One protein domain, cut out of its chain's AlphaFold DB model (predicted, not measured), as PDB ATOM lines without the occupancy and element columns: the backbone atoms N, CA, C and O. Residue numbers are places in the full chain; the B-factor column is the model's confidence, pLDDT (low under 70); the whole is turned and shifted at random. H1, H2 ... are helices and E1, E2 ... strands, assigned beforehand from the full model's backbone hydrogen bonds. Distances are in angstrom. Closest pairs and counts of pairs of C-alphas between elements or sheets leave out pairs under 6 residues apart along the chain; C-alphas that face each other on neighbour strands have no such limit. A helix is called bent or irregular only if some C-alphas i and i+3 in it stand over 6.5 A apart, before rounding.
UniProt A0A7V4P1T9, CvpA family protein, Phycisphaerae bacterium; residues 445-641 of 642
ATOM      1  N   VAL A 445     171.630 140.915 179.080       93.12
ATOM      2  CA  VAL A 445     170.948 142.201 178.909       93.12
ATOM      3  C   VAL A 445     170.885 142.897 180.264       93.12
ATOM      4  O   VAL A 445     170.379 142.338 181.232       93.12
ATOM      5  N   GLY A 446     171.410 144.121 180.346       90.06
ATOM      6  CA  GLY A 446     171.423 144.909 181.577       90.06
ATOM      7  C   GLY A 446     170.023 145.321 182.041       90.06
ATOM      8  O   GLY A 446     169.045 145.228 181.296       90.06
ATOM      9  N   GLU A 447     169.925 145.816 183.278       87.44
ATOM     10  CA  GLU A 447     168.648 146.224 183.873       87.44
ATOM     11  C   GLU A 447     167.874 147.216 182.990       87.44
ATOM     12  O   GLU A 447     168.435 148.121 182.364       87.44
ATOM     13  N   LYS A 448     166.544 147.058 182.959       79.94
ATOM     14  CA  LYS A 448     165.650 147.980 182.253       79.94
ATOM     15  C   LYS A 448     165.793 149.369 182.878       79.94
ATOM     16  O   LYS A 448     165.445 149.570 184.040       79.94
ATOM     17  N   GLN A 449     166.255 150.344 182.100       72.12
ATOM     18  CA  GLN A 449     166.321 151.729 182.555       72.12
ATOM     19  C   GLN A 449     164.891 152.198 182.887       72.12
ATOM     20  O   GLN A 449     164.014 152.172 182.026       72.12
ATOM     21  N   GLN A 450     164.610 152.590 184.129       63.53
ATOM     22  CA  GLN A 450     163.280 153.071 184.517       63.53
ATOM     23  C   GLN A 450     163.133 154.549 184.121       63.53
ATOM     24  O   GLN A 450     163.533 155.448 184.853       63.53
ATOM     25  N   GLY A 451     162.587 154.809 182.929       61.81
ATOM     26  CA  GLY A 451     162.332 156.157 182.407       61.81
ATOM     27  C   GLY A 451     160.961 156.259 181.736       61.81
ATOM     28  O   GLY A 451     160.515 155.330 181.070       61.81
ATOM     29  N   ARG A 452     160.280 157.405 181.894       51.75
ATOM     30  CA  ARG A 452     158.900 157.657 181.418       51.75
ATOM     31  C   ARG A 452     158.707 157.615 179.886       51.75
ATOM     32  O   ARG A 452     157.576 157.750 179.433       51.75
ATOM     33  N   THR A 453     159.766 157.443 179.095       53.59
ATOM     34  CA  THR A 453     159.745 157.591 177.626       53.59
ATOM     35  C   THR A 453     160.377 156.424 176.863       53.59
ATOM     36  O   THR A 453     160.733 156.589 175.698       53.59
ATOM     37  N   ASN A 454     160.558 155.256 177.481       54.97
ATOM     38  CA  ASN A 454     161.332 154.187 176.848       54.97
ATOM     39  C   ASN A 454     160.532 153.451 175.764       54.97
ATOM     40  O   ASN A 454     159.438 152.945 176.002       54.97
ATOM     41  N   VAL A 455     161.099 153.449 174.553       59.56
ATOM     42  CA  VAL A 455     160.473 152.979 173.306       59.56
ATOM     43  C   VAL A 455     160.666 151.468 173.111       59.56
ATOM     44  O   VAL A 455     159.840 150.827 172.481       59.56
ATOM     45  N   ALA A 456     161.714 150.865 173.671       73.00
ATOM     46  CA  ALA A 456     161.896 149.415 173.681       73.00
ATOM     47  C   ALA A 456     162.949 149.021 174.724       73.00
ATOM     48  O   ALA A 456     163.865 149.790 175.011       73.00
ATOM     49  N   SER A 457     162.834 147.814 175.275       85.88
ATOM     50  CA  SER A 457     163.885 147.187 176.085       85.88
ATOM     51  C   SER A 457     164.220 145.826 175.497       85.88
ATOM     52  O   SER A 457     163.309 145.073 175.156       85.88
ATOM     53  N   ALA A 458     165.511 145.534 175.369       90.44
ATOM     54  CA  ALA A 458     166.012 144.247 174.927       90.44
ATOM     55  C   ALA A 458     165.544 143.125 175.871       90.44
ATOM     56  O   ALA A 458     165.402 143.322 177.080       90.44
ATOM     57  N   ILE A 459     165.297 141.953 175.291       92.00
ATOM     58  CA  ILE A 459     164.920 140.716 175.976       92.00
ATOM     59  C   ILE A 459     166.031 139.705 175.774       92.00
ATOM     60  O   ILE A 459     166.340 139.359 174.631       92.00
ATOM     61  N   GLU A 460     166.583 139.202 176.870       92.94
ATOM     62  CA  GLU A 460     167.705 138.268 176.861       92.94
ATOM     63  C   GLU A 460     167.382 136.990 176.073       92.94
ATOM     64  O   GLU A 460     168.124 136.625 175.166       92.94
ATOM     65  N   GLU A 461     166.211 136.375 176.283       93.44
ATOM     66  CA  GLU A 461     165.847 135.100 175.641       93.44
ATOM     67  C   GLU A 461     165.615 135.204 174.126       93.44
ATOM     68  O   GLU A 461     165.517 134.190 173.432       93.44
ATOM     69  N   ARG A 462     165.476 136.427 173.602       92.25
ATOM     70  CA  ARG A 462     165.226 136.706 172.178       92.25
ATOM     71  C   ARG A 462     166.355 137.494 171.526       92.25
ATOM     72  O   ARG A 462     166.197 137.945 170.394       92.25
ATOM     73  N   THR A 463     167.453 137.690 172.245       95.69
ATOM     74  CA  THR A 463     168.618 138.416 171.764       95.69
ATOM     75  C   THR A 463     169.746 137.433 171.496       95.69
ATOM     76  O   THR A 463     170.011 136.553 172.307       95.69
ATOM     77  N   GLY A 464     170.393 137.547 170.337       96.25
ATOM     78  CA  GLY A 464     171.517 136.689 169.972       96.25
ATOM     79  C   GLY A 464     171.935 136.807 168.513       96.25
ATOM     80  O   GLY A 464     171.250 137.418 167.692       96.25
ATOM     81  N   VAL A 465     173.077 136.203 168.191       97.12
ATOM     82  CA  VAL A 465     173.621 136.167 166.829       97.12
ATOM     83  C   VAL A 465     173.163 134.893 166.134       97.12
ATOM     84  O   VAL A 465     173.510 133.785 166.542       97.12
ATOM     85  N   SER A 466     172.335 135.036 165.103       96.62
ATOM     86  CA  SER A 466     171.774 133.900 164.373       96.62
ATOM     87  C   SER A 466     171.229 134.346 163.018       96.62
ATOM     88  O   SER A 466     170.482 135.324 162.964       96.62
ATOM     89  N   PRO A 467     171.494 133.605 161.926       97.62
ATOM     90  CA  PRO A 467     170.847 133.850 160.641       97.62
ATOM     91  C   PRO A 467     169.417 133.290 160.584       97.62
ATOM     92  O   PRO A 467     168.761 133.423 159.559       97.62
ATOM     93  N   LYS A 468     168.912 132.622 161.631       97.75
ATOM     94  CA  LYS A 468     167.602 131.952 161.586       97.75
ATOM     95  C   LYS A 468     166.444 132.947 161.661       97.75
ATOM     96  O   LYS A 468     166.469 133.884 162.456       97.75
ATOM     97  N   LEU A 469     165.393 132.689 160.889       97.00
ATOM     98  CA  LEU A 469     164.115 133.390 160.993       97.00
ATOM     99  C   LEU A 469     163.435 133.097 162.346       97.00
ATOM    100  O   LEU A 469     163.583 131.992 162.878       97.00
ATOM    101  N   PRO A 470     162.623 134.031 162.884       94.69
ATOM    102  CA  PRO A 470     161.916 133.825 164.152       94.69
ATOM    103  C   PRO A 470     160.869 132.699 164.080       94.69
ATOM    104  O   PRO A 470     160.476 132.142 165.107       94.69
ATOM    105  N   VAL A 471     160.391 132.368 162.875       95.38
ATOM    106  CA  VAL A 471     159.487 131.248 162.579       95.38
ATOM    107  C   VAL A 471     159.851 130.695 161.199       95.38
ATOM    108  O   VAL A 471     160.263 131.455 160.327       95.38
ATOM    109  N   ARG A 472     159.685 129.386 160.981       96.38
ATOM    110  CA  ARG A 472     159.835 128.770 159.651       96.38
ATOM    111  C   ARG A 472     158.679 129.185 158.745       96.38
ATOM    112  O   ARG A 472     157.524 129.123 159.169       96.38
ATOM    113  N   LEU A 473     158.984 129.569 157.512       97.19
ATOM    114  CA  LEU A 473     158.010 130.074 156.543       97.19
ATOM    115  C   LEU A 473     158.011 129.209 155.282       97.19
ATOM    116  O   LEU A 473     158.991 128.513 155.017       97.19
ATOM    117  N   LYS A 474     156.912 129.211 154.526       97.19
ATOM    118  CA  LYS A 474     156.846 128.512 153.235       97.19
ATOM    119  C   LYS A 474     157.507 129.372 152.173       97.19
ATOM    120  O   LYS A 474     157.408 130.594 152.222       97.19
ATOM    121  N   ARG A 475     158.104 128.757 151.154       97.00
ATOM    122  CA  ARG A 475     158.654 129.496 150.011       97.00
ATOM    123  C   ARG A 475     157.601 130.371 149.327       97.00
ATOM    124  O   ARG A 475     157.920 131.471 148.892       97.00
ATOM    125  N   SER A 476     156.348 129.909 149.297       96.25
ATOM    126  CA  SER A 476     155.198 130.650 148.758       96.25
ATOM    127  C   SER A 476     154.842 131.925 149.528       96.25
ATOM    128  O   SER A 476     154.089 132.742 149.008       96.25
ATOM    129  N   ASP A 477     155.342 132.095 150.756       96.56
ATOM    130  CA  ASP A 477     155.096 133.292 151.568       96.56
ATOM    131  C   ASP A 477     155.966 134.488 151.123       96.56
ATOM    132  O   ASP A 477     155.765 135.611 151.590       96.56
ATOM    133  N   PHE A 478     156.926 134.262 150.218       96.88
ATOM    134  CA  PHE A 478     157.868 135.268 149.734       96.88
ATOM    135  C   PHE A 478     157.655 135.559 148.244       96.88
ATOM    136  O   PHE A 478     157.424 134.638 147.457       96.88
ATOM    137  N   PRO A 479     157.818 136.821 147.806       94.50
ATOM    138  CA  PRO A 479     158.028 137.124 146.395       94.50
ATOM    139  C   PRO A 479     159.259 136.383 145.859       94.50
ATOM    140  O   PRO A 479     160.265 136.274 146.560       94.50
ATOM    141  N   THR A 480     159.235 135.940 144.600       91.38
ATOM    142  CA  THR A 480     160.375 135.233 143.982       91.38
ATOM    143  C   THR A 480     161.674 136.044 144.049       91.38
ATOM    144  O   THR A 480     162.741 135.470 144.244       91.38
ATOM    145  N   SER A 481     161.588 137.374 143.946       93.88
ATOM    146  CA  SER A 481     162.735 138.288 144.049       93.88
ATOM    147  C   SER A 481     163.331 138.388 145.455       93.88
ATOM    148  O   SER A 481     164.498 138.736 145.591       93.88
ATOM    149  N   ALA A 482     162.562 138.064 146.496       95.25
ATOM    150  CA  ALA A 482     162.989 138.176 147.887       95.25
ATOM    151  C   ALA A 482     163.834 136.981 148.358       95.25
ATOM    152  O   ALA A 482     164.356 136.992 149.473       95.25
ATOM    153  N   LEU A 483     163.954 135.925 147.544       97.25
ATOM    154  CA  LEU A 483     164.674 134.704 147.894       97.25
ATOM    155  C   LEU A 483     165.920 134.517 147.028       97.25
ATOM    156  O   LEU A 483     165.864 134.586 145.804       97.25
ATOM    157  N   ARG A 484     167.037 134.158 147.663       96.94
ATOM    158  CA  ARG A 484     168.277 133.768 146.977       96.94
ATOM    159  C   ARG A 484     168.823 132.506 147.636       96.94
ATOM    160  O   ARG A 484     169.009 132.466 148.849       96.94
ATOM    161  N   GLY A 485     168.997 131.435 146.860       95.50
ATOM    162  CA  GLY A 485     169.484 130.150 147.386       95.50
ATOM    163  C   GLY A 485     168.590 129.513 148.462       95.50
ATOM    164  O   GLY A 485     169.088 128.789 149.314       95.50
ATOM    165  N   GLY A 486     167.283 129.807 148.468       95.88
ATOM    166  CA  GLY A 486     166.355 129.315 149.500       95.88
ATOM    167  C   GLY A 486     166.401 130.076 150.831       95.88
ATOM    168  O   GLY A 486     165.713 129.678 151.765       95.88
ATOM    169  N   LYS A 487     167.162 131.174 150.914       97.88
ATOM    170  CA  LYS A 487     167.208 132.081 152.068       97.88
ATOM    171  C   LYS A 487     166.494 133.397 151.761       97.88
ATOM    172  O   LYS A 487     166.405 133.789 150.595       97.88
ATOM    173  N   PHE A 488     166.008 134.077 152.798       97.81
ATOM    174  CA  PHE A 488     165.384 135.393 152.672       97.81
ATOM    175  C   PHE A 488     166.455 136.469 152.458       97.81
ATOM    176  O   PHE A 488     167.209 136.781 153.377       97.81
ATOM    177  N   ALA A 489     166.552 136.972 151.229       97.38
ATOM    178  CA  ALA A 489     167.607 137.877 150.793       97.38
ATOM    179  C   ALA A 489     167.327 139.325 151.183       97.38
ATOM    180  O   ALA A 489     168.144 139.941 151.854       97.38
ATOM    181  N   GLU A 490     166.164 139.841 150.801       96.38
ATOM    182  CA  GLU A 490     165.725 141.191 151.135       96.38
ATOM    183  C   GLU A 490     164.225 141.351 150.880       96.38
ATOM    184  O   GLU A 490     163.617 140.577 150.136       96.38
ATOM    185  N   GLY A 491     163.618 142.368 151.485       95.44
ATOM    186  CA  GLY A 491     162.256 142.784 151.182       95.44
ATOM    187  C   GLY A 491     161.387 143.036 152.406       95.44
ATOM    188  O   GLY A 491     161.825 143.003 153.556       95.44
ATOM    189  N   HIS A 492     160.100 143.266 152.131       95.38
ATOM    190  CA  HIS A 492     159.062 143.504 153.131       95.38
ATOM    191  C   HIS A 492     157.861 142.586 152.904       95.38
ATOM    192  O   HIS A 492     157.050 142.819 151.998       95.38
ATOM    193  N   ILE A 493     157.734 141.576 153.764       96.69
ATOM    194  CA  ILE A 493     156.714 140.527 153.677       96.69
ATOM    195  C   ILE A 493     155.753 140.561 154.867       96.69
ATOM    196  O   ILE A 493     156.116 140.953 155.977       96.69
ATOM    197  N   VAL A 494     154.527 140.096 154.626       96.94
ATOM    198  CA  VAL A 494     153.511 139.859 155.654       96.94
ATOM    199  C   VAL A 494     152.983 138.445 155.470       96.94
ATOM    200  O   VAL A 494     152.447 138.113 154.415       96.94
ATOM    201  N   VAL A 495     153.107 137.625 156.509       96.94
ATOM    202  CA  VAL A 495     152.692 136.224 156.512       96.94
ATOM    203  C   VAL A 495     151.563 136.022 157.508       96.94
ATOM    204  O   VAL A 495     151.688 136.314 158.700       96.94
ATOM    205  N   ASN A 496     150.454 135.479 157.016       95.75
ATOM    206  CA  ASN A 496     149.330 135.066 157.843       95.75
ATOM    207  C   ASN A 496     149.513 133.600 158.254       95.75
ATOM    208  O   ASN A 496     149.718 132.737 157.411       95.75
ATOM    209  N   SER A 497     149.357 133.310 159.542       92.56
ATOM    210  CA  SER A 497     149.521 131.983 160.159       92.56
ATOM    211  C   SER A 497     150.922 131.370 159.957       92.56
ATOM    212  O   SER A 497     151.043 130.252 159.448       92.56
ATOM    213  N   PRO A 498     152.001 132.077 160.355       91.75
ATOM    214  CA  PRO A 498     153.373 131.604 160.168       91.75
ATOM    215  C   PRO A 498     153.614 130.264 160.885       91.75
ATOM    216  O   PRO A 498     153.184 130.073 162.026       91.75
ATOM    217  N   GLY A 499     154.333 129.348 160.228       88.94
ATOM    218  CA  GLY A 499     154.740 128.047 160.779       88.94
ATOM    219  C   GLY A 499     153.746 126.891 160.604       88.94
ATOM    220  O   GLY A 499     154.097 125.751 160.907       88.94
ATOM    221  N   GLN A 500     152.531 127.122 160.095       91.56
ATOM    222  CA  GLN A 500     151.538 126.053 159.946       91.56
ATOM    223  C   GLN A 500     151.718 125.257 158.638       91.56
ATOM    224  O   GLN A 500     151.562 125.776 157.528       91.56
ATOM    225  N   GLY A 501     152.004 123.956 158.765       90.06
ATOM    226  CA  GLY A 501     152.064 123.021 157.635       90.06
ATOM    227  C   GLY A 501     153.238 123.251 156.675       90.06
ATOM    228  O   GLY A 501     153.080 123.056 155.470       90.06
ATOM    229  N   VAL A 502     154.388 123.710 157.179       93.88
ATOM    230  CA  VAL A 502     155.612 123.891 156.380       93.88
ATOM    231  C   VAL A 502     156.283 122.528 156.173       93.88
ATOM    232  O   VAL A 502     156.682 121.877 157.137       93.88
ATOM    233  N   LYS A 503     156.388 122.070 154.920       94.75
ATOM    234  CA  LYS A 503     157.161 120.865 154.571       94.75
ATOM    235  C   LYS A 503     158.645 121.225 154.510       94.75
ATOM    236  O   LYS A 503     158.982 122.282 153.991       94.75
ATOM    237  N   ARG A 504     159.531 120.322 154.942       93.50
ATOM    238  CA  ARG A 504     160.994 120.544 154.954       93.50
ATOM    239  C   ARG A 504     161.569 120.939 153.585       93.50
ATOM    240  O   ARG A 504     162.505 121.716 153.515       93.50
ATOM    241  N   SER A 505     160.997 120.435 152.493       94.19
ATOM    242  CA  SER A 505     161.428 120.755 151.124       94.19
ATOM    243  C   SER A 505     161.048 122.165 150.652       94.19
ATOM    244  O   SER A 505     161.550 122.620 149.630       94.19
ATOM    245  N   ASP A 506     160.125 122.824 151.351       94.19
ATOM    246  CA  ASP A 506     159.547 124.121 150.982       94.19
ATOM    247  C   ASP A 506     159.776 125.179 152.074       94.19
ATOM    248  O   ASP A 506     159.140 126.233 152.078       94.19
ATOM    249  N   GLU A 507     160.654 124.888 153.039       96.31
ATOM    250  CA  GLU A 507     160.908 125.772 154.172       96.31
ATOM    251  C   GLU A 507     161.958 126.835 153.838       96.31
ATOM    252  O   GLU A 507     163.010 126.551 153.269       96.31
ATOM    253  N   VAL A 508     161.673 128.070 154.243       97.44
ATOM    254  CA  VAL A 508     162.649 129.150 154.372       97.44
ATOM    255  C   VAL A 508     162.822 129.386 155.867       97.44
ATOM    256  O   VAL A 508     161.878 129.764 156.569       97.44
ATOM    257  N   SER A 509     164.021 129.108 156.373       97.12
ATOM    258  CA  SER A 509     164.334 129.173 157.806       97.12
ATOM    259  C   SER A 509     165.453 130.151 158.150       97.12
ATOM    260  O   SER A 509     165.738 130.332 159.331       97.12
ATOM    261  N   GLU A 510     166.086 130.773 157.156       98.12
ATOM    262  CA  GLU A 510     167.254 131.635 157.340       98.12
ATOM    263  C   GLU A 510     167.186 132.903 156.484       98.12
ATOM    264  O   GLU A 510     166.656 132.897 155.369       98.12
ATOM    265  N   PHE A 511     167.777 133.974 157.008       98.12
ATOM    266  CA  PHE A 511     168.162 135.171 156.272       98.12
ATOM    267  C   PHE A 511     169.425 134.897 155.446       98.12
ATOM    268  O   PHE A 511     170.298 134.121 155.847       98.12
ATOM    269  N   LEU A 512     169.551 135.554 154.294       97.75
ATOM    270  CA  LEU A 512     170.817 135.635 153.578       97.75
ATOM    271  C   LEU A 512     171.685 136.692 154.267       97.75
ATOM    272  O   LEU A 512     171.340 137.872 154.281       97.75
ATOM    273  N   VAL A 513     172.803 136.263 154.839       97.44
ATOM    274  CA  VAL A 513     173.762 137.133 155.526       97.44
ATOM    275  C   VAL A 513     175.055 137.145 154.706       97.44
ATOM    276  O   VAL A 513     175.487 136.062 154.303       97.44
ATOM    277  N   PRO A 514     175.661 138.314 154.428       96.38
ATOM    278  CA  PRO A 514     176.972 138.378 153.783       96.38
ATOM    279  C   PRO A 514     178.032 137.587 154.564       96.38
ATOM    280  O   PRO A 514     177.977 137.514 155.789       96.38
ATOM    281  N   ASN A 515     178.985 136.969 153.861       95.69
ATOM    282  CA  ASN A 515     179.952 136.038 154.469       95.69
ATOM    283  C   ASN A 515     180.875 136.709 155.504       95.69
ATOM    284  O   ASN A 515     181.338 136.061 156.444       95.69
ATOM    285  N   ASP A 516     181.136 137.998 155.317       96.50
ATOM    286  CA  ASP A 516     181.958 138.874 156.151       96.50
ATOM    287  C   ASP A 516     181.193 139.484 157.334       96.50
ATOM    288  O   ASP A 516     181.767 140.224 158.129       96.50
ATOM    289  N   LEU A 517     179.904 139.170 157.475       97.31
ATOM    290  CA  LEU A 517     179.033 139.732 158.496       97.31
ATOM    291  C   LEU A 517     178.314 138.628 159.277       97.31
ATOM    292  O   LEU A 517     178.279 137.445 158.918       97.31
ATOM    293  N   ARG A 518     177.739 139.022 160.406       97.56
ATOM    294  CA  ARG A 518     176.869 138.203 161.243       97.56
ATOM    295  C   ARG A 518     175.575 138.962 161.495       97.56
ATOM    296  O   ARG A 518     175.571 140.182 161.642       97.56
ATOM    297  N   LEU A 519     174.467 138.225 161.550       97.44
ATOM    298  CA  LEU A 519     173.161 138.800 161.844       97.44
ATOM    299  C   LEU A 519     172.908 138.777 163.349       97.44
ATOM    300  O   LEU A 519     172.631 137.724 163.930       97.44
ATOM    301  N   LEU A 520     172.991 139.948 163.967       97.50
ATOM    302  CA  LEU A 520     172.585 140.170 165.344       97.50
ATOM    303  C   LEU A 520     171.082 140.459 165.388       97.50
ATOM    304  O   LEU A 520     170.588 141.358 164.709       97.50
ATOM    305  N   GLN A 521     170.359 139.713 166.219       97.25
ATOM    306  CA  GLN A 521     168.944 139.935 166.491       97.25
ATOM    307  C   GLN A 521     168.787 140.418 167.931       97.25
ATOM    308  O   GLN A 521     169.239 139.741 168.851       97.25
ATOM    309  N   ILE A 522     168.136 141.564 168.136       95.69
ATOM    310  CA  ILE A 522     167.776 142.062 169.472       95.69
ATOM    311  C   ILE A 522     166.260 142.044 169.596       95.69
ATOM    312  O   ILE A 522     165.564 142.872 169.004       95.69
ATOM    313  N   GLY A 523     165.735 141.083 170.356       94.19
ATOM    314  CA  GLY A 523     164.311 141.024 170.670       94.19
ATOM    315  C   GLY A 523     163.930 142.120 171.661       94.19
ATOM    316  O   GLY A 523     164.648 142.336 172.626       94.19
ATOM    317  N   ALA A 524     162.789 142.782 171.465       90.19
ATOM    318  CA  ALA A 524     162.373 143.929 172.273       90.19
ATOM    319  C   ALA A 524     160.965 143.761 172.875       90.19
ATOM    320  O   ALA A 524     160.041 143.341 172.173       90.19
ATOM    321  N   GLU A 525     160.777 144.077 174.161       80.25
ATOM    322  CA  GLU A 525     159.433 144.220 174.744       80.25
ATOM    323  C   GLU A 525     158.791 145.528 174.297       80.25
ATOM    324  O   GLU A 525     159.391 146.602 174.379       80.25
ATOM    325  N   ALA A 526     157.525 145.433 173.909       66.81
ATOM    326  CA  ALA A 526     156.662 146.581 173.741       66.81
ATOM    327  C   ALA A 526     156.017 146.921 175.095       66.81
ATOM    328  O   ALA A 526     154.967 146.384 175.443       66.81
ATOM    329  N   THR A 527     156.628 147.799 175.892       57.56
ATOM    330  CA  THR A 527     156.007 148.262 177.143       57.56
ATOM    331  C   THR A 527     154.809 149.169 176.842       57.56
ATOM    332  O   THR A 527     154.971 150.325 176.437       57.56
ATOM    333  N   PHE A 528     153.590 148.661 177.049       52.94
ATOM    334  CA  PHE A 528     152.337 149.403 176.872       52.94
ATOM    335  C   PHE A 528     151.566 149.561 178.190       52.94
ATOM    336  O   PHE A 528     150.714 148.750 178.531       52.94
ATOM    337  N   ALA A 529     151.768 150.689 178.871       33.97
ATOM    338  CA  ALA A 529     150.775 151.256 179.784       33.97
ATOM    339  C   ALA A 529     150.418 152.653 179.254       33.97
ATOM    340  O   ALA A 529     151.124 153.623 179.513       33.97
ATOM    341  N   GLY A 530     149.412 152.733 178.372       54.03
ATOM    342  CA  GLY A 530     149.029 153.985 177.694       54.03
ATOM    343  C   GLY A 530     150.113 154.591 176.787       54.03
ATOM    344  O   GLY A 530     150.056 155.779 176.478       54.03
ATOM    345  N   SER A 531     151.116 153.803 176.384       46.97
ATOM    346  CA  SER A 531     152.383 154.357 175.920       46.97
ATOM    347  C   SER A 531     152.355 154.882 174.487       46.97
ATOM    348  O   SER A 531     151.692 154.378 173.568       46.97
ATOM    349  N   THR A 532     153.192 155.898 174.332       49.28
ATOM    350  CA  THR A 532     153.741 156.480 173.120       49.28
ATOM    351  C   THR A 532     154.231 155.470 172.089       49.28
ATOM    352  O   THR A 532     154.564 155.932 171.024       49.28
ATOM    353  N   LEU A 533     154.225 154.142 172.288       43.84
ATOM    354  CA  LEU A 533     154.614 153.162 171.262       43.84
ATOM    355  C   LEU A 533     153.588 153.003 170.132       43.84
ATOM    356  O   LEU A 533     153.950 152.746 168.991       43.84
ATOM    357  N   GLY A 534     152.305 153.270 170.393       47.06
ATOM    358  CA  GLY A 534     151.328 153.398 169.306       47.06
ATOM    359  C   GLY A 534     151.593 154.652 168.462       47.06
ATOM    360  O   GLY A 534     151.510 154.626 167.238       47.06
ATOM    361  N   GLN A 535     152.013 155.724 169.137       53.19
ATOM    362  CA  GLN A 535     152.614 156.898 168.511       53.19
ATOM    363  C   GLN A 535     154.050 156.639 168.055       53.19
ATOM    364  O   GLN A 535     154.535 157.455 167.292       53.19
ATOM    365  N   ALA A 536     154.706 155.537 168.455       45.88
ATOM    366  CA  ALA A 536     156.105 155.229 168.176       45.88
ATOM    367  C   ALA A 536     156.363 154.099 167.205       45.88
ATOM    368  O   ALA A 536     157.495 153.931 166.798       45.88
ATOM    369  N   LEU A 537     155.325 153.443 166.712       47.59
ATOM    370  CA  LEU A 537     155.311 152.860 165.376       47.59
ATOM    371  C   LEU A 537     155.021 153.941 164.315       47.59
ATOM    372  O   LEU A 537     155.530 153.862 163.203       47.59
ATOM    373  N   GLU A 538     154.292 155.004 164.678       47.16
ATOM    374  CA  GLU A 538     154.236 156.263 163.911       47.16
ATOM    375  C   GLU A 538     155.553 157.069 164.048       47.16
ATOM    376  O   GLU A 538     156.069 157.556 163.053       47.16
ATOM    377  N   PHE A 539     156.180 157.116 165.231       46.75
ATOM    378  CA  PHE A 539     157.527 157.660 165.490       46.75
ATOM    379  C   PHE A 539     158.612 156.718 164.964       46.75
ATOM    380  O   PHE A 539     159.695 157.198 164.685       46.75
ATOM    381  N   ALA A 540     158.356 155.422 164.747       45.28
ATOM    382  CA  ALA A 540     159.288 154.497 164.093       45.28
ATOM    383  C   ALA A 540     159.533 154.910 162.638       45.28
ATOM    384  O   ALA A 540     160.637 154.686 162.152       45.28
ATOM    385  N   LYS A 541     158.596 155.644 162.000       50.31
ATOM    386  CA  LYS A 541     158.872 156.384 160.749       50.31
ATOM    387  C   LYS A 541     160.045 157.369 160.885       50.31
ATOM    388  O   LYS A 541     160.699 157.660 159.894       50.31
ATOM    389  N   ARG A 542     160.299 157.906 162.089       49.81
ATOM    390  CA  ARG A 542     161.393 158.840 162.435       49.81
ATOM    391  C   ARG A 542     162.508 158.218 163.295       49.81
ATOM    392  O   ARG A 542     163.544 158.855 163.447       49.81
ATOM    393  N   ALA A 543     162.296 157.036 163.879       49.06
ATOM    394  CA  ALA A 543     163.119 156.493 164.962       49.06
ATOM    395  C   ALA A 543     163.795 155.163 164.653       49.06
ATOM    396  O   ALA A 543     164.735 154.833 165.357       49.06
ATOM    397  N   VAL A 544     163.419 154.421 163.606       54.75
ATOM    398  CA  VAL A 544     164.263 153.285 163.189       54.75
ATOM    399  C   VAL A 544     165.655 153.775 162.773       54.75
ATOM    400  O   VAL A 544     166.646 153.161 163.152       54.75
ATOM    401  N   SER A 545     165.744 154.945 162.131       58.00
ATOM    402  CA  SER A 545     167.006 155.665 161.884       58.00
ATOM    403  C   SER A 545     167.776 156.047 163.156       58.00
ATOM    404  O   SER A 545     168.915 156.492 163.080       58.00
ATOM    405  N   GLN A 546     167.162 155.899 164.332       72.31
ATOM    406  CA  GLN A 546     167.747 156.176 165.642       72.31
ATOM    407  C   GLN A 546     167.956 154.901 166.471       72.31
ATOM    408  O   GLN A 546     168.396 155.007 167.617       72.31
ATOM    409  N   ILE A 547     167.646 153.718 165.920       88.00
ATOM    410  CA  ILE A 547     167.900 152.432 166.568       88.00
ATOM    411  C   ILE A 547     169.227 151.889 166.062       88.00
ATOM    412  O   ILE A 547     169.374 151.504 164.900       88.00
ATOM    413  N   PHE A 548     170.194 151.846 166.966       93.19
ATOM    414  CA  PHE A 548     171.530 151.351 166.683       93.19
ATOM    415  C   PHE A 548     172.102 150.644 167.900       93.19
ATOM    416  O   PHE A 548     171.760 150.935 169.052       93.19
ATOM    417  N   VAL A 549     173.014 149.726 167.635       95.38
ATOM    418  CA  VAL A 549     173.869 149.138 168.657       95.38
ATOM    419  C   VAL A 549     175.229 149.820 168.642       95.38
ATOM    420  O   VAL A 549     175.675 150.290 167.596       95.38
ATOM    421  N   THR A 550     175.863 149.909 169.806       95.88
ATOM    422  CA  THR A 550     177.217 150.449 169.961       95.88
ATOM    423  C   THR A 550     178.134 149.331 170.428       95.88
ATOM    424  O   THR A 550     177.815 148.647 171.407       95.88
ATOM    425  N   ALA A 551     179.240 149.145 169.718       97.62
ATOM    426  CA  ALA A 551     180.318 148.256 170.115       97.62
ATOM    427  C   ALA A 551     181.201 148.889 171.200       97.62
ATOM    428  O   ALA A 551     181.115 150.090 171.472       97.62
ATOM    429  N   ASP A 552     182.010 148.072 171.860       97.44
ATOM    430  CA  ASP A 552     182.979 148.484 172.877       97.44
ATOM    431  C   ASP A 552     184.028 149.479 172.347       97.44
ATOM    432  O   ASP A 552     184.427 150.396 173.068       97.44
ATOM    433  N   ASP A 553     184.399 149.363 171.073       96.19
ATOM    434  CA  ASP A 553     185.263 150.302 170.347       96.19
ATOM    435  C   ASP A 553     184.575 151.632 169.956       96.19
ATOM    436  O   ASP A 553     185.214 152.552 169.439       96.19
ATOM    437  N   GLY A 554     183.271 151.758 170.227       95.25
ATOM    438  CA  GLY A 554     182.453 152.925 169.905       95.25
ATOM    439  C   GLY A 554     181.815 152.902 168.512       95.25
ATOM    440  O   GLY A 554     181.066 153.831 168.192       95.25
ATOM    441  N   ALA A 555     182.047 151.869 167.695       95.00
ATOM    442  CA  ALA A 555     181.395 151.715 166.399       95.00
ATOM    443  C   ALA A 555     179.876 151.560 166.552       95.00
ATOM    444  O   ALA A 555     179.376 150.924 167.484       95.00
ATOM    445  N   THR A 556     179.120 152.147 165.625       94.44
ATOM    446  CA  THR A 556     177.654 152.120 165.643       94.44
ATOM    447  C   THR A 556     177.099 151.360 164.449       94.44
ATOM    448  O   THR A 556     177.418 151.696 163.309       94.44
ATOM    449  N   TYR A 557     176.207 150.406 164.708       94.19
ATOM    450  CA  TYR A 557     175.526 149.619 163.678       94.19
ATOM    451  C   TYR A 557     174.024 149.878 163.740       94.19
ATOM    452  O   TYR A 557     173.384 149.647 164.767       94.19
ATOM    453  N   PHE A 558     173.459 150.368 162.642       93.19
ATOM    454  CA  PHE A 558     172.038 150.693 162.537       93.19
ATOM    455  C   PHE A 558     171.204 149.459 162.196       93.19
ATOM    456  O   PHE A 558     171.687 148.521 161.560       93.19
ATOM    457  N   ALA A 559     169.941 149.457 162.624       93.75
ATOM    458  CA  ALA A 559     169.024 148.378 162.288       93.75
ATOM    459  C   ALA A 559     168.776 148.334 160.769       93.75
ATOM    460  O   ALA A 559     168.318 149.309 160.180       93.75
ATOM    461  N   ILE A 560     169.032 147.181 160.153       94.88
ATOM    462  CA  ILE A 560     168.782 146.905 158.725       94.88
ATOM    463  C   ILE A 560     167.469 146.143 158.496       94.88
ATOM    464  O   ILE A 560     167.073 145.856 157.365       94.88
ATOM    465  N   GLY A 561     166.790 145.762 159.578       94.06
ATOM    466  CA  GLY A 561     165.563 144.986 159.526       94.06
ATOM    467  C   GLY A 561     164.781 145.027 160.829       94.06
ATOM    468  O   GLY A 561     165.311 145.337 161.898       94.06
ATOM    469  N   VAL A 562     163.502 144.689 160.735       94.00
ATOM    470  CA  VAL A 562     162.608 144.530 161.882       94.00
ATOM    471  C   VAL A 562     161.639 143.396 161.599       94.00
ATOM    472  O   VAL A 562     161.153 143.251 160.477       94.00
ATOM    473  N   TYR A 563     161.331 142.599 162.617       95.06
ATOM    474  CA  TYR A 563     160.209 141.673 162.568       95.06
ATOM    475  C   TYR A 563     159.235 141.950 163.707       95.06
ATOM    476  O   TYR A 563     159.643 142.241 164.832       95.06
ATOM    477  N   THR A 564     157.948 141.803 163.414       93.44
ATOM    478  CA  THR A 564     156.862 141.912 164.389       93.44
ATOM    479  C   THR A 564     155.899 140.751 164.180       93.44
ATOM    480  O   THR A 564     155.457 140.498 163.063       93.44
ATOM    481  N   ALA A 565     155.561 140.032 165.246       93.31
ATOM    482  CA  ALA A 565     154.570 138.967 165.250       93.31
ATOM    483  C   ALA A 565     153.503 139.251 166.307       93.31
ATOM    484  O   ALA A 565     153.849 139.597 167.433       93.31
ATOM    485  N   ALA A 566     152.228 139.092 165.959       93.19
ATOM    486  CA  ALA A 566     151.106 139.285 166.879       93.19
ATOM    487  C   ALA A 566     149.900 138.426 166.478       93.19
ATOM    488  O   ALA A 566     149.749 138.071 165.307       93.19
ATOM    489  N   THR A 567     149.011 138.131 167.426       92.94
ATOM    490  CA  THR A 567     147.722 137.480 167.155       92.94
ATOM    491  C   THR A 567     146.629 138.539 166.992       92.94
ATOM    492  O   THR A 567     146.260 139.215 167.951       92.94
ATOM    493  N   ILE A 568     146.089 138.687 165.778       88.62
ATOM    494  CA  ILE A 568     145.022 139.643 165.442       88.62
ATOM    495  C   ILE A 568     143.787 138.859 165.010       88.62
ATOM    496  O   ILE A 568     143.847 138.064 164.073       88.62
ATOM    497  N   ASN A 569     142.652 139.084 165.681       90.31
ATOM    498  CA  ASN A 569     141.387 138.394 165.393       90.31
ATOM    499  C   ASN A 569     141.537 136.857 165.355       90.31
ATOM    500  O   ASN A 569     141.031 136.193 164.450       90.31
ATOM    501  N   GLY A 570     142.302 136.296 166.299       91.12
ATOM    502  CA  GLY A 570     142.565 134.855 166.393       91.12
ATOM    503  C   GLY A 570     143.521 134.293 165.333       91.12
ATOM    504  O   GLY A 570     143.745 133.086 165.303       91.12
ATOM    505  N   LYS A 571     144.102 135.134 164.468       93.25
ATOM    506  CA  LYS A 571     145.101 134.730 163.469       93.25
ATOM    507  C   LYS A 571     146.462 135.309 163.823       93.25
ATOM    508  O   LYS A 571     146.601 136.516 164.009       93.25
ATOM    509  N   ARG A 572     147.483 134.457 163.877       94.31
ATOM    510  CA  ARG A 572     148.870 134.898 164.051       94.31
ATOM    511  C   ARG A 572     149.351 135.554 162.762       94.31
ATOM    512  O   ARG A 572     149.227 134.962 161.698       94.31
ATOM    513  N   VAL A 573     149.903 136.752 162.844       95.62
ATOM    514  CA  VAL A 573     150.460 137.503 161.714       95.62
ATOM    515  C   VAL A 573     151.922 137.792 162.022       95.62
ATOM    516  O   VAL A 573     152.243 138.162 163.150       95.62
ATOM    517  N   LEU A 574     152.803 137.596 161.043       96.25
ATOM    518  CA  LEU A 574     154.221 137.942 161.109       96.25
ATOM    519  C   LEU A 574     154.546 138.894 159.967       96.25
ATOM    520  O   LEU A 574     154.286 138.596 158.808       96.25
ATOM    521  N   GLU A 575     155.136 140.027 160.295       95.75
ATOM    522  CA  GLU A 575     155.598 141.021 159.342       95.75
ATOM    523  C   GLU A 575     157.111 141.169 159.493       95.75
ATOM    524  O   GLU A 575     157.595 141.352 160.609       95.75
ATOM    525  N   ILE A 576     157.856 141.043 158.392       96.25
ATOM    526  CA  ILE A 576     159.325 141.102 158.383       96.25
ATOM    527  C   ILE A 576     159.785 142.098 157.327       96.25
ATOM    528  O   ILE A 576     159.297 142.085 156.195       96.25
ATOM    529  N   GLN A 577     160.757 142.920 157.701       95.19
ATOM    530  CA  GLN A 577     161.525 143.777 156.812       95.19
ATOM    531  C   GLN A 577     163.007 143.477 156.979       95.19
ATOM    532  O   GLN A 577     163.484 143.365 158.109       95.19
ATOM    533  N   TYR A 578     163.724 143.349 155.869       96.44
ATOM    534  CA  TYR A 578     165.148 143.038 155.859       96.44
ATOM    535  C   TYR A 578     165.792 143.631 154.606       96.44
ATOM    536  O   TYR A 578     165.365 143.308 153.501       96.44
ATOM    537  N   TRP A 579     166.783 144.506 154.777       95.62
ATOM    538  CA  TRP A 579     167.411 145.253 153.682       95.62
ATOM    539  C   TRP A 579     168.933 145.342 153.891       95.62
ATOM    540  O   TRP A 579     169.445 146.384 154.306       95.62
ATOM    541  N   PRO A 580     169.668 144.239 153.667       94.44
ATOM    542  CA  PRO A 580     171.094 144.152 153.976       94.44
ATOM    543  C   PRO A 580     171.985 145.006 153.062       94.44
ATOM    544  O   PRO A 580     173.083 145.366 153.472       94.44
ATOM    545  N   GLU A 581     171.523 145.339 151.853       91.38
ATOM    546  CA  GLU A 581     172.283 146.085 150.835       91.38
ATOM    547  C   GLU A 581     171.903 147.583 150.778       91.38
ATOM    548  O   GLU A 581     172.252 148.283 149.832       91.38
ATOM    549  N   ALA A 582     171.166 148.110 151.764       85.06
ATOM    550  CA  ALA A 582     170.742 149.508 151.741       85.06
ATOM    551  C   ALA A 582     171.915 150.478 151.987       85.06
ATOM    552  O   ALA A 582     172.497 150.482 153.070       85.06
ATOM    553  N   ASP A 583     172.176 151.378 151.029       72.62
ATOM    554  CA  ASP A 583     173.215 152.427 151.118       72.62
ATOM    555  C   ASP A 583     173.070 153.327 152.356       72.62
ATOM    556  O   ASP A 583     174.041 153.884 152.868       72.62
ATOM    557  N   VAL A 584     171.833 153.493 152.832       75.69
ATOM    558  CA  VAL A 584     171.494 154.261 154.032       75.69
ATOM    559  C   VAL A 584     170.596 153.388 154.914       75.69
ATOM    560  O   VAL A 584     169.368 153.497 154.824       75.69
ATOM    561  N   PRO A 585     171.175 152.514 155.763       68.81
ATOM    562  CA  PRO A 585     170.429 151.566 156.600       68.81
ATOM    563  C   PRO A 585     169.309 152.224 157.414       68.81
ATOM    564  O   PRO A 585     168.205 151.700 157.533       68.81
ATOM    565  N   GLU A 586     169.560 153.452 157.866       63.78
ATOM    566  CA  GLU A 586     168.640 154.308 158.619       63.78
ATOM    567  C   GLU A 586     167.296 154.560 157.909       63.78
ATOM    568  O   GLU A 586     166.312 154.912 158.557       63.78
ATOM    569  N   ARG A 587     167.249 154.426 156.577       64.25
ATOM    570  CA  ARG A 587     166.070 154.704 155.737       64.25
ATOM    571  C   ARG A 587     165.494 153.463 155.070       64.25
ATOM    572  O   ARG A 587     164.530 153.581 154.320       64.25
ATOM    573  N   ALA A 588     166.081 152.295 155.317       76.12
ATOM    574  CA  ALA A 588     165.699 151.082 154.618       76.12
ATOM    575  C   ALA A 588     164.335 150.539 155.083       76.12
ATOM    576  O   ALA A 588     163.615 149.919 154.303       76.12
ATOM    577  N   LEU A 589     163.944 150.790 156.340       84.19
ATOM    578  CA  LEU A 589     162.686 150.262 156.874       84.19
ATOM    579  C   LEU A 589     161.488 151.130 156.472       84.19
ATOM    580  O   LEU A 589     161.453 152.341 156.677       84.19
ATOM    581  N   GLN A 590     160.474 150.467 155.935       85.19
ATOM    582  CA  GLN A 590     159.196 151.020 155.518       85.19
ATOM    583  C   GLN A 590     158.161 150.964 156.660       85.19
ATOM    584  O   GLN A 590     158.303 150.193 157.615       85.19
ATOM    585  N   PRO A 591     157.070 151.747 156.590       82.25
ATOM    586  CA  PRO A 591     155.961 151.620 157.532       82.25
ATOM    587  C   PRO A 591     155.337 150.214 157.496       82.25
ATOM    588  O   PRO A 591     155.241 149.627 156.415       82.25
ATOM    589  N   PRO A 592     154.848 149.677 158.632       85.38
ATOM    590  CA  PRO A 592     154.189 148.379 158.634       85.38
ATOM    591  C   PRO A 592     152.928 148.406 157.755       85.38
ATOM    592  O   PRO A 592     152.067 149.282 157.888       85.38
ATOM    593  N   LYS A 593     152.806 147.423 156.865       89.75
ATOM    594  CA  LYS A 593     151.665 147.213 155.970       89.75
ATOM    595  C   LYS A 593     150.441 146.754 156.752       89.75
ATOM    596  O   LYS A 593     149.344 147.271 156.525       89.75
ATOM    597  N   THR A 594     150.618 145.816 157.685       89.56
ATOM    598  CA  THR A 594     149.496 145.125 158.336       89.56
ATOM    599  C   THR A 594     149.480 145.317 159.844       89.56
ATOM    600  O   THR A 594     148.422 145.617 160.393       89.56
ATOM    601  N   LEU A 595     150.621 145.215 160.527       87.50
ATOM    602  CA  LEU A 595     150.709 145.355 161.984       87.50
ATOM    603  C   LEU A 595     150.755 146.829 162.413       87.50
ATOM    604  O   LEU A 595     151.716 147.314 163.006       87.50
ATOM    605  N   LYS A 596     149.685 147.559 162.086       85.38
ATOM    606  CA  LYS A 596     149.532 148.976 162.421       85.38
ATOM    607  C   LYS A 596     149.304 149.174 163.930       85.38
ATOM    608  O   LYS A 596     148.700 148.315 164.576       85.38
ATOM    609  N   PRO A 597     149.699 150.332 164.496       79.56
ATOM    610  CA  PRO A 597     149.551 150.636 165.924       79.56
ATOM    611  C   PRO A 597     148.163 150.367 166.511       79.56
ATOM    612  O   PRO A 597     148.024 149.856 167.621       79.56
ATOM    613  N   ASN A 598     147.122 150.729 165.767       78.88
ATOM    614  CA  ASN A 598     145.732 150.556 166.168       78.88
ATOM    615  C   ASN A 598     145.331 149.076 166.242       78.88
ATOM    616  O   ASN A 598     144.579 148.709 167.137       78.88
ATOM    617  N   LEU A 599     145.866 148.231 165.359       80.25
ATOM    618  CA  LEU A 599     145.594 146.795 165.354       80.25
ATOM    619  C   LEU A 599     146.372 146.054 166.446       80.25
ATOM    620  O   LEU A 599     145.846 145.121 167.046       80.25
ATOM    621  N   LEU A 600     147.581 146.512 166.778       80.50
ATOM    622  CA  LEU A 600     148.355 145.957 167.891       80.50
ATOM    623  C   LEU A 600     147.691 146.212 169.251       80.50
ATOM    624  O   LEU A 600     147.779 145.371 170.139       80.50
ATOM    625  N   ARG A 601     146.949 147.320 169.404       77.62
ATOM    626  CA  ARG A 601     146.121 147.572 170.602       77.62
ATOM    627  C   ARG A 601     144.962 146.589 170.754       77.62
ATOM    628  O   ARG A 601     144.492 146.387 171.867       77.62
ATOM    629  N   THR A 602     144.495 146.016 169.647       76.06
ATOM    630  CA  THR A 602     143.421 145.014 169.624       76.06
ATOM    631  C   THR A 602     143.934 143.576 169.661       76.06
ATOM    632  O   THR A 602     143.127 142.651 169.592       76.06
ATOM    633  N   ALA A 603     145.253 143.365 169.746       78.69
ATOM    634  CA  ALA A 603     145.804 142.030 169.933       78.69
ATOM    635  C   ALA A 603     145.269 141.451 171.252       78.69
ATOM    636  O   ALA A 603     145.367 142.090 172.299       78.69
ATOM    637  N   ALA A 604     144.653 140.270 171.172       66.88
ATOM    638  CA  ALA A 604     143.906 139.669 172.278       66.88
ATOM    639  C   ALA A 604     144.786 139.356 173.499       66.88
ATOM    640  O   ALA A 604     144.298 139.379 174.626       66.88
ATOM    641  N   ASP A 605     146.073 139.097 173.264       80.31
ATOM    642  CA  ASP A 605     147.075 138.841 174.287       80.31
ATOM    643  C   ASP A 605     148.344 139.647 173.967       80.31
ATOM    644  O   ASP A 605     148.919 139.531 172.885       80.31
ATOM    645  N   GLN A 606     148.779 140.500 174.896       77.62
ATOM    646  CA  GLN A 606     150.005 141.283 174.720       77.62
ATOM    647  C   GLN A 606     151.266 140.419 174.822       77.62
ATOM    648  O   GLN A 606     152.297 140.791 174.264       77.62
ATOM    649  N   SER A 607     151.196 139.260 175.484       82.50
ATOM    650  CA  SER A 607     152.318 138.321 175.571       82.50
ATOM    651  C   SER A 607     152.643 137.663 174.221       82.50
ATOM    652  O   SER A 607     153.784 137.258 173.978       82.50
ATOM    653  N   ASP A 608     151.676 137.659 173.297       84.94
ATOM    654  CA  ASP A 608     151.847 137.188 171.921       84.94
ATOM    655  C   ASP A 608     152.595 138.186 171.024       84.94
ATOM    656  O   ASP A 608     153.052 137.806 169.939       84.94
ATOM    657  N   LEU A 609     152.748 139.447 171.449       89.06
ATOM    658  CA  LEU A 609     153.467 140.464 170.686       89.06
ATOM    659  C   LEU A 609     154.980 140.239 170.787       89.06
ATOM    660  O   LEU A 609     155.623 140.487 171.810       89.06
ATOM    661  N   LYS A 610     155.584 139.800 169.682       91.00
ATOM    662  CA  LYS A 610     157.034 139.607 169.565       91.00
ATOM    663  C   LYS A 610     157.597 140.587 168.555       91.00
ATOM    664  O   LYS A 610     157.166 140.588 167.409       91.00
ATOM    665  N   MET A 611     158.569 141.386 168.969       92.25
ATOM    666  CA  MET A 611     159.285 142.316 168.102       92.25
ATOM    667  C   MET A 611     160.785 142.067 168.224       92.25
ATOM    668  O   MET A 611     161.262 141.745 169.317       92.25
ATOM    669  N   GLY A 612     161.522 142.225 167.130       93.88
ATOM    670  CA  GLY A 612     162.979 142.218 167.153       93.88
ATOM    671  C   GLY A 612     163.589 143.044 166.031       93.88
ATOM    672  O   GLY A 612     163.016 143.163 164.948       93.88
ATOM    673  N   PHE A 613     164.752 143.622 166.320       94.25
ATOM    674  CA  PHE A 613     165.556 144.405 165.386       94.25
ATOM    675  C   PHE A 613     166.715 143.564 164.861       94.25
ATOM    676  O   PHE A 613     167.267 142.740 165.592       94.25
ATOM    677  N   LEU A 614     167.060 143.772 163.594       95.75
ATOM    678  CA  LEU A 614     168.088 143.029 162.873       95.75
ATOM    679  C   LEU A 614     169.257 143.966 162.554       95.75
ATOM    680  O   LEU A 614     169.036 145.049 162.012       95.75
ATOM    681  N   PHE A 615     170.483 143.544 162.853       96.12
ATOM    682  CA  PHE A 615     171.715 144.300 162.609       96.12
ATOM    683  C   PHE A 615     172.738 143.405 161.913       96.12
ATOM    684  O   PHE A 615     172.864 142.230 162.262       96.12
ATOM    685  N   LEU A 616     173.490 143.961 160.965       96.75
ATOM    686  CA  LEU A 616     174.677 143.303 160.423       96.75
ATOM    687  C   LEU A 616     175.910 143.846 161.126       96.75
ATOM    688  O   LEU A 616     176.135 145.054 161.142       96.75
ATOM    689  N   VAL A 617     176.681 142.941 161.715       97.06
ATOM    690  CA  VAL A 617     177.852 143.273 162.523       97.06
ATOM    691  C   VAL A 617     179.021 142.387 162.081       97.06
ATOM    692  O   VAL A 617     178.793 141.201 161.821       97.06
ATOM    693  N   PRO A 618     180.251 142.917 161.966       97.75
ATOM    694  CA  PRO A 618     181.433 142.106 161.712       97.75
ATOM    695  C   PRO A 618     181.624 140.994 162.763       97.75
ATOM    696  O   PRO A 618     181.250 141.164 163.926       97.75
ATOM    697  N   PRO A 619     182.193 139.840 162.375       97.75
ATOM    698  CA  PRO A 619     182.628 138.825 163.331       97.75
ATOM    699  C   PRO A 619     183.659 139.398 164.319       97.75
ATOM    700  O   PRO A 619     184.465 140.253 163.954       97.75
ATOM    701  N   GLY A 620     183.626 138.941 165.573       96.50
ATOM    702  CA  GLY A 620     184.523 139.391 166.645       96.50
ATOM    703  C   GLY A 620     184.113 140.695 167.344       96.50
ATOM    704  O   GLY A 620     184.722 141.061 168.345       96.50
ATOM    705  N   THR A 621     183.083 141.403 166.869       97.56
ATOM    706  CA  THR A 621     182.609 142.639 167.510       97.56
ATOM    707  C   THR A 621     181.945 142.363 168.865       97.56
ATOM    708  O   THR A 621     181.103 141.469 168.985       97.56
ATOM    709  N   HIS A 622     182.253 143.176 169.880       97.75
ATOM    710  CA  HIS A 622     181.607 143.118 171.194       97.75
ATOM    711  C   HIS A 622     180.578 144.241 171.351       97.75
ATOM    712  O   HIS A 622     180.919 145.418 171.409       97.75
ATOM    713  N   ILE A 623     179.290 143.895 171.393       97.62
ATOM    714  CA  ILE A 623     178.204 144.874 171.503       97.62
ATOM    715  C   ILE A 623     177.894 145.151 172.971       97.62
ATOM    716  O   ILE A 623     177.464 144.252 173.695       97.62
ATOM    717  N   VAL A 624     178.044 146.418 173.369       97.25
ATOM    718  CA  VAL A 624     177.911 146.866 174.766       97.25
ATOM    719  C   VAL A 624     176.639 147.670 175.041       97.25
ATOM    720  O   VAL A 624     176.243 147.877 176.192       97.25
ATOM    721  N   LYS A 625     175.976 148.179 173.995       95.81
ATOM    722  CA  LYS A 625     174.806 149.049 174.159       95.81
ATOM    723  C   LYS A 625     173.794 148.904 173.031       95.81
ATOM    724  O   LYS A 625     174.158 148.895 171.861       95.81
ATOM    725  N   PHE A 626     172.515 148.881 173.387       94.44
ATOM    726  CA  PHE A 626     171.374 148.952 172.479       94.44
ATOM    727  C   PHE A 626     170.644 150.284 172.681       94.44
ATOM    728  O   PHE A 626     170.055 150.525 173.736       94.44
ATOM    729  N   ASN A 627     170.696 151.174 171.692       91.38
ATOM    730  CA  ASN A 627     170.105 152.507 171.771       91.38
ATOM    731  C   ASN A 627     168.801 152.544 170.977       91.38
ATOM    732  O   ASN A 627     168.774 152.207 169.797       91.38
ATOM    733  N   THR A 628     167.726 152.992 171.622       85.69
ATOM    734  CA  THR A 628     166.418 153.205 170.977       85.69
ATOM    735  C   THR A 628     166.106 154.690 170.791       85.69
ATOM    736  O   THR A 628     165.030 155.050 170.319       85.69
ATOM    737  N   SER A 629     167.007 155.564 171.248       77.81
ATOM    738  CA  SER A 629     166.953 157.014 171.080       77.81
ATOM    739  C   SER A 629     168.356 157.617 171.265       77.81
ATOM    740  O   SER A 629     169.190 157.005 171.935       77.81
ATOM    741  N   PRO A 630     168.618 158.853 170.798       69.12
ATOM    742  CA  PRO A 630     169.923 159.504 170.975       69.12
ATOM    743  C   PRO A 630     170.353 159.713 172.437       69.12
ATOM    744  O   PRO A 630     171.526 159.952 172.705       69.12
ATOM    745  N   ARG A 631     169.411 159.680 173.392       71.94
ATOM    746  CA  ARG A 631     169.662 159.976 174.815       71.94
ATOM    747  C   ARG A 631     169.452 158.781 175.749       71.94
ATOM    748  O   ARG A 631     169.721 158.907 176.939       71.94
ATOM    749  N   GLY A 632     168.979 157.648 175.237       76.94
ATOM    750  CA  GLY A 632     168.615 156.484 176.041       76.94
ATOM    751  C   GLY A 632     168.989 155.188 175.339       76.94
ATOM    752  O   GLY A 632     168.604 154.970 174.187       76.94
ATOM    753  N   GLY A 633     169.727 154.336 176.046       85.38
ATOM    754  CA  GLY A 633     170.100 153.009 175.584       85.38
ATOM    755  C   GLY A 633     170.321 152.069 176.760       85.38
ATOM    756  O   GLY A 633     170.714 152.503 177.841       85.38
ATOM    757  N   GLN A 634     170.040 150.795 176.534       92.69
ATOM    758  CA  GLN A 634     170.205 149.719 177.499       92.69
ATOM    759  C   GLN A 634     171.572 149.072 177.297       92.69
ATOM    760  O   GLN A 634     171.976 148.819 176.161       92.69
ATOM    761  N   THR A 635     172.287 148.811 178.386       94.25
ATOM    762  CA  THR A 635     173.524 148.030 178.325       94.25
ATOM    763  C   THR A 635     173.193 146.602 177.910       94.25
ATOM    764  O   THR A 635     172.247 146.004 178.421       94.25
ATOM    765  N   VAL A 636     173.964 146.063 176.980       95.75
ATOM    766  CA  VAL A 636     173.922 144.656 176.566       95.75
ATOM    767  C   VAL A 636     175.357 144.135 176.576       95.75
ATOM    768  O   VAL A 636     176.281 144.932 176.553       95.75
ATOM    769  N   ASP A 637     175.566 142.830 176.660       96.75
ATOM    770  CA  ASP A 637     176.891 142.210 176.543       96.75
ATOM    771  C   ASP A 637     176.736 141.017 175.602       96.75
ATOM    772  O   ASP A 637     176.186 139.971 175.969       96.75
ATOM    773  N   ILE A 638     177.109 141.249 174.339       97.06
ATOM    774  CA  ILE A 638     176.931 140.303 173.238       97.06
ATOM    775  C   ILE A 638     178.239 140.199 172.458       97.06
ATOM    776  O   ILE A 638     178.632 141.135 171.761       97.06
ATOM    777  N   GLU A 639     178.891 139.045 172.539       96.94
ATOM    778  CA  GLU A 639     180.043 138.710 171.700       96.94
ATOM    779  C   GLU A 639     179.554 138.159 170.356       96.94
ATOM    780  O   GLU A 639     178.815 137.168 170.302       96.94
ATOM    781  N   VAL A 640     179.942 138.811 169.259       96.94
ATOM    782  CA  VAL A 640     179.654 138.324 167.910       96.94
ATOM    783  C   VAL A 640     180.714 137.282 167.533       96.94
ATOM    784  O   VAL A 640     181.888 137.633 167.444       96.94
ATOM    785  N   PRO A 641     180.345 136.006 167.312       94.56
ATOM    786  CA  PRO A 641     181.311 134.939 167.054       94.56
ATOM    787  C   PRO A 641     182.110 135.178 165.767       94.56
ATOM    788  O   PRO A 641     181.556 135.689 164.785       94.56
TER     789      PRO A 641
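AT A GLANCE: This is residues 445 to 641 of the 642 residues of the protein "CvpA family protein" of Phycisphaerae bacterium (UniProt A0A7V4P1T9). Two antiparallel sheets form a sandwich, only partly face to face and with their strands crossed; the larger is E2 E8 E7 E9 E4, the smaller E6 E5 E10 E11. A small two-stranded sheet is made of E1 and E3, of which E1 is near E7 and E8 of the larger sheet, while of three short helices H3 only grazes the larger sheet, H2 only grazes the smaller and H1 is on neither; long links join E1 to E2 and E8 to H3. The printed part has 197 residues, with named elements in the order E1 E2 E3 E4 H1 H2 E5 E6 E7 E8 H3 E9 E10 E11; the class is mostly strand, though under half of the residues are in named elements. The whole is compact, with a radius of gyration of the C-alphas of 16.1 A and spans of 44 by 41 by 29 A.

IN THESE COORDINATES: E1, residues 468 to 474, begins at C-alpha 468 (167.602, 131.952, 161.586). E2 is 491 to 496, E3 507 to 510, and E4 518 to 525, 22.9 A long. H1 is 534 to 538 and H2 540 to 546, irregular but only just: C-alphas 541 and 544 are 6.7 A apart. E5 is 548 to 551, E6 556 to 558, E7 561 to 568, 22.0 A, and E8 571 to 578, 23.0 A. H3 is 597 to 600, E9 610 to 617, 22.3 A, E10 622 to 629, 20.2 A, and E11 632 to 639, 21.6 A, ending at C-alpha 639 (180.043, 138.710, 171.700).

HOW THE PARTS SIT: The sheet E2 E8 E7 E9 E4 is twisted; N 493 and O 576 are 2.9 A apart, N 564 and O 575 2.9 A, N 563 and O 612 2.9 A, and N 520 and O 615 2.9 A. In the other sheet, N 557 and O 549 are 2.9 A apart, N 550 and O 625 2.9 A, and N 626 and O 634 2.8 A. The strands of the two sheets stand at 59 degrees. E6 runs on into E7 at 46 degrees. E8, H3 and E9 are a split strand-helix-strand unit, two strands running the same way with E7 between them, and its crossover is right-handed. E1 and E3 are antiparallel, with N 508 and O 473 2.8 A apart. H1 and H3 touch, the closest C-alphas being Gly 534 and Pro 597, 4.7 A. H3 only grazes the larger sheet and H2 the smaller. O i to N i+4 pairs within hydrogen-bond range are 0 of 1 in H1 and 1 of 3 in H2, O i to N i+3 pairs 0 of 2 and 2 of 4; H3 is too short for the former.

THE WHOLE: The farthest C-alphas, Arg 452 and Ser 505, are 47.8 A apart. The printed part has no cut. The links E1 to E2 and E8 to H3 are long. Mean pLDDT of the printed part is 86.1, with 31 residues under 70, among them 450 to 455 and 526 to 545.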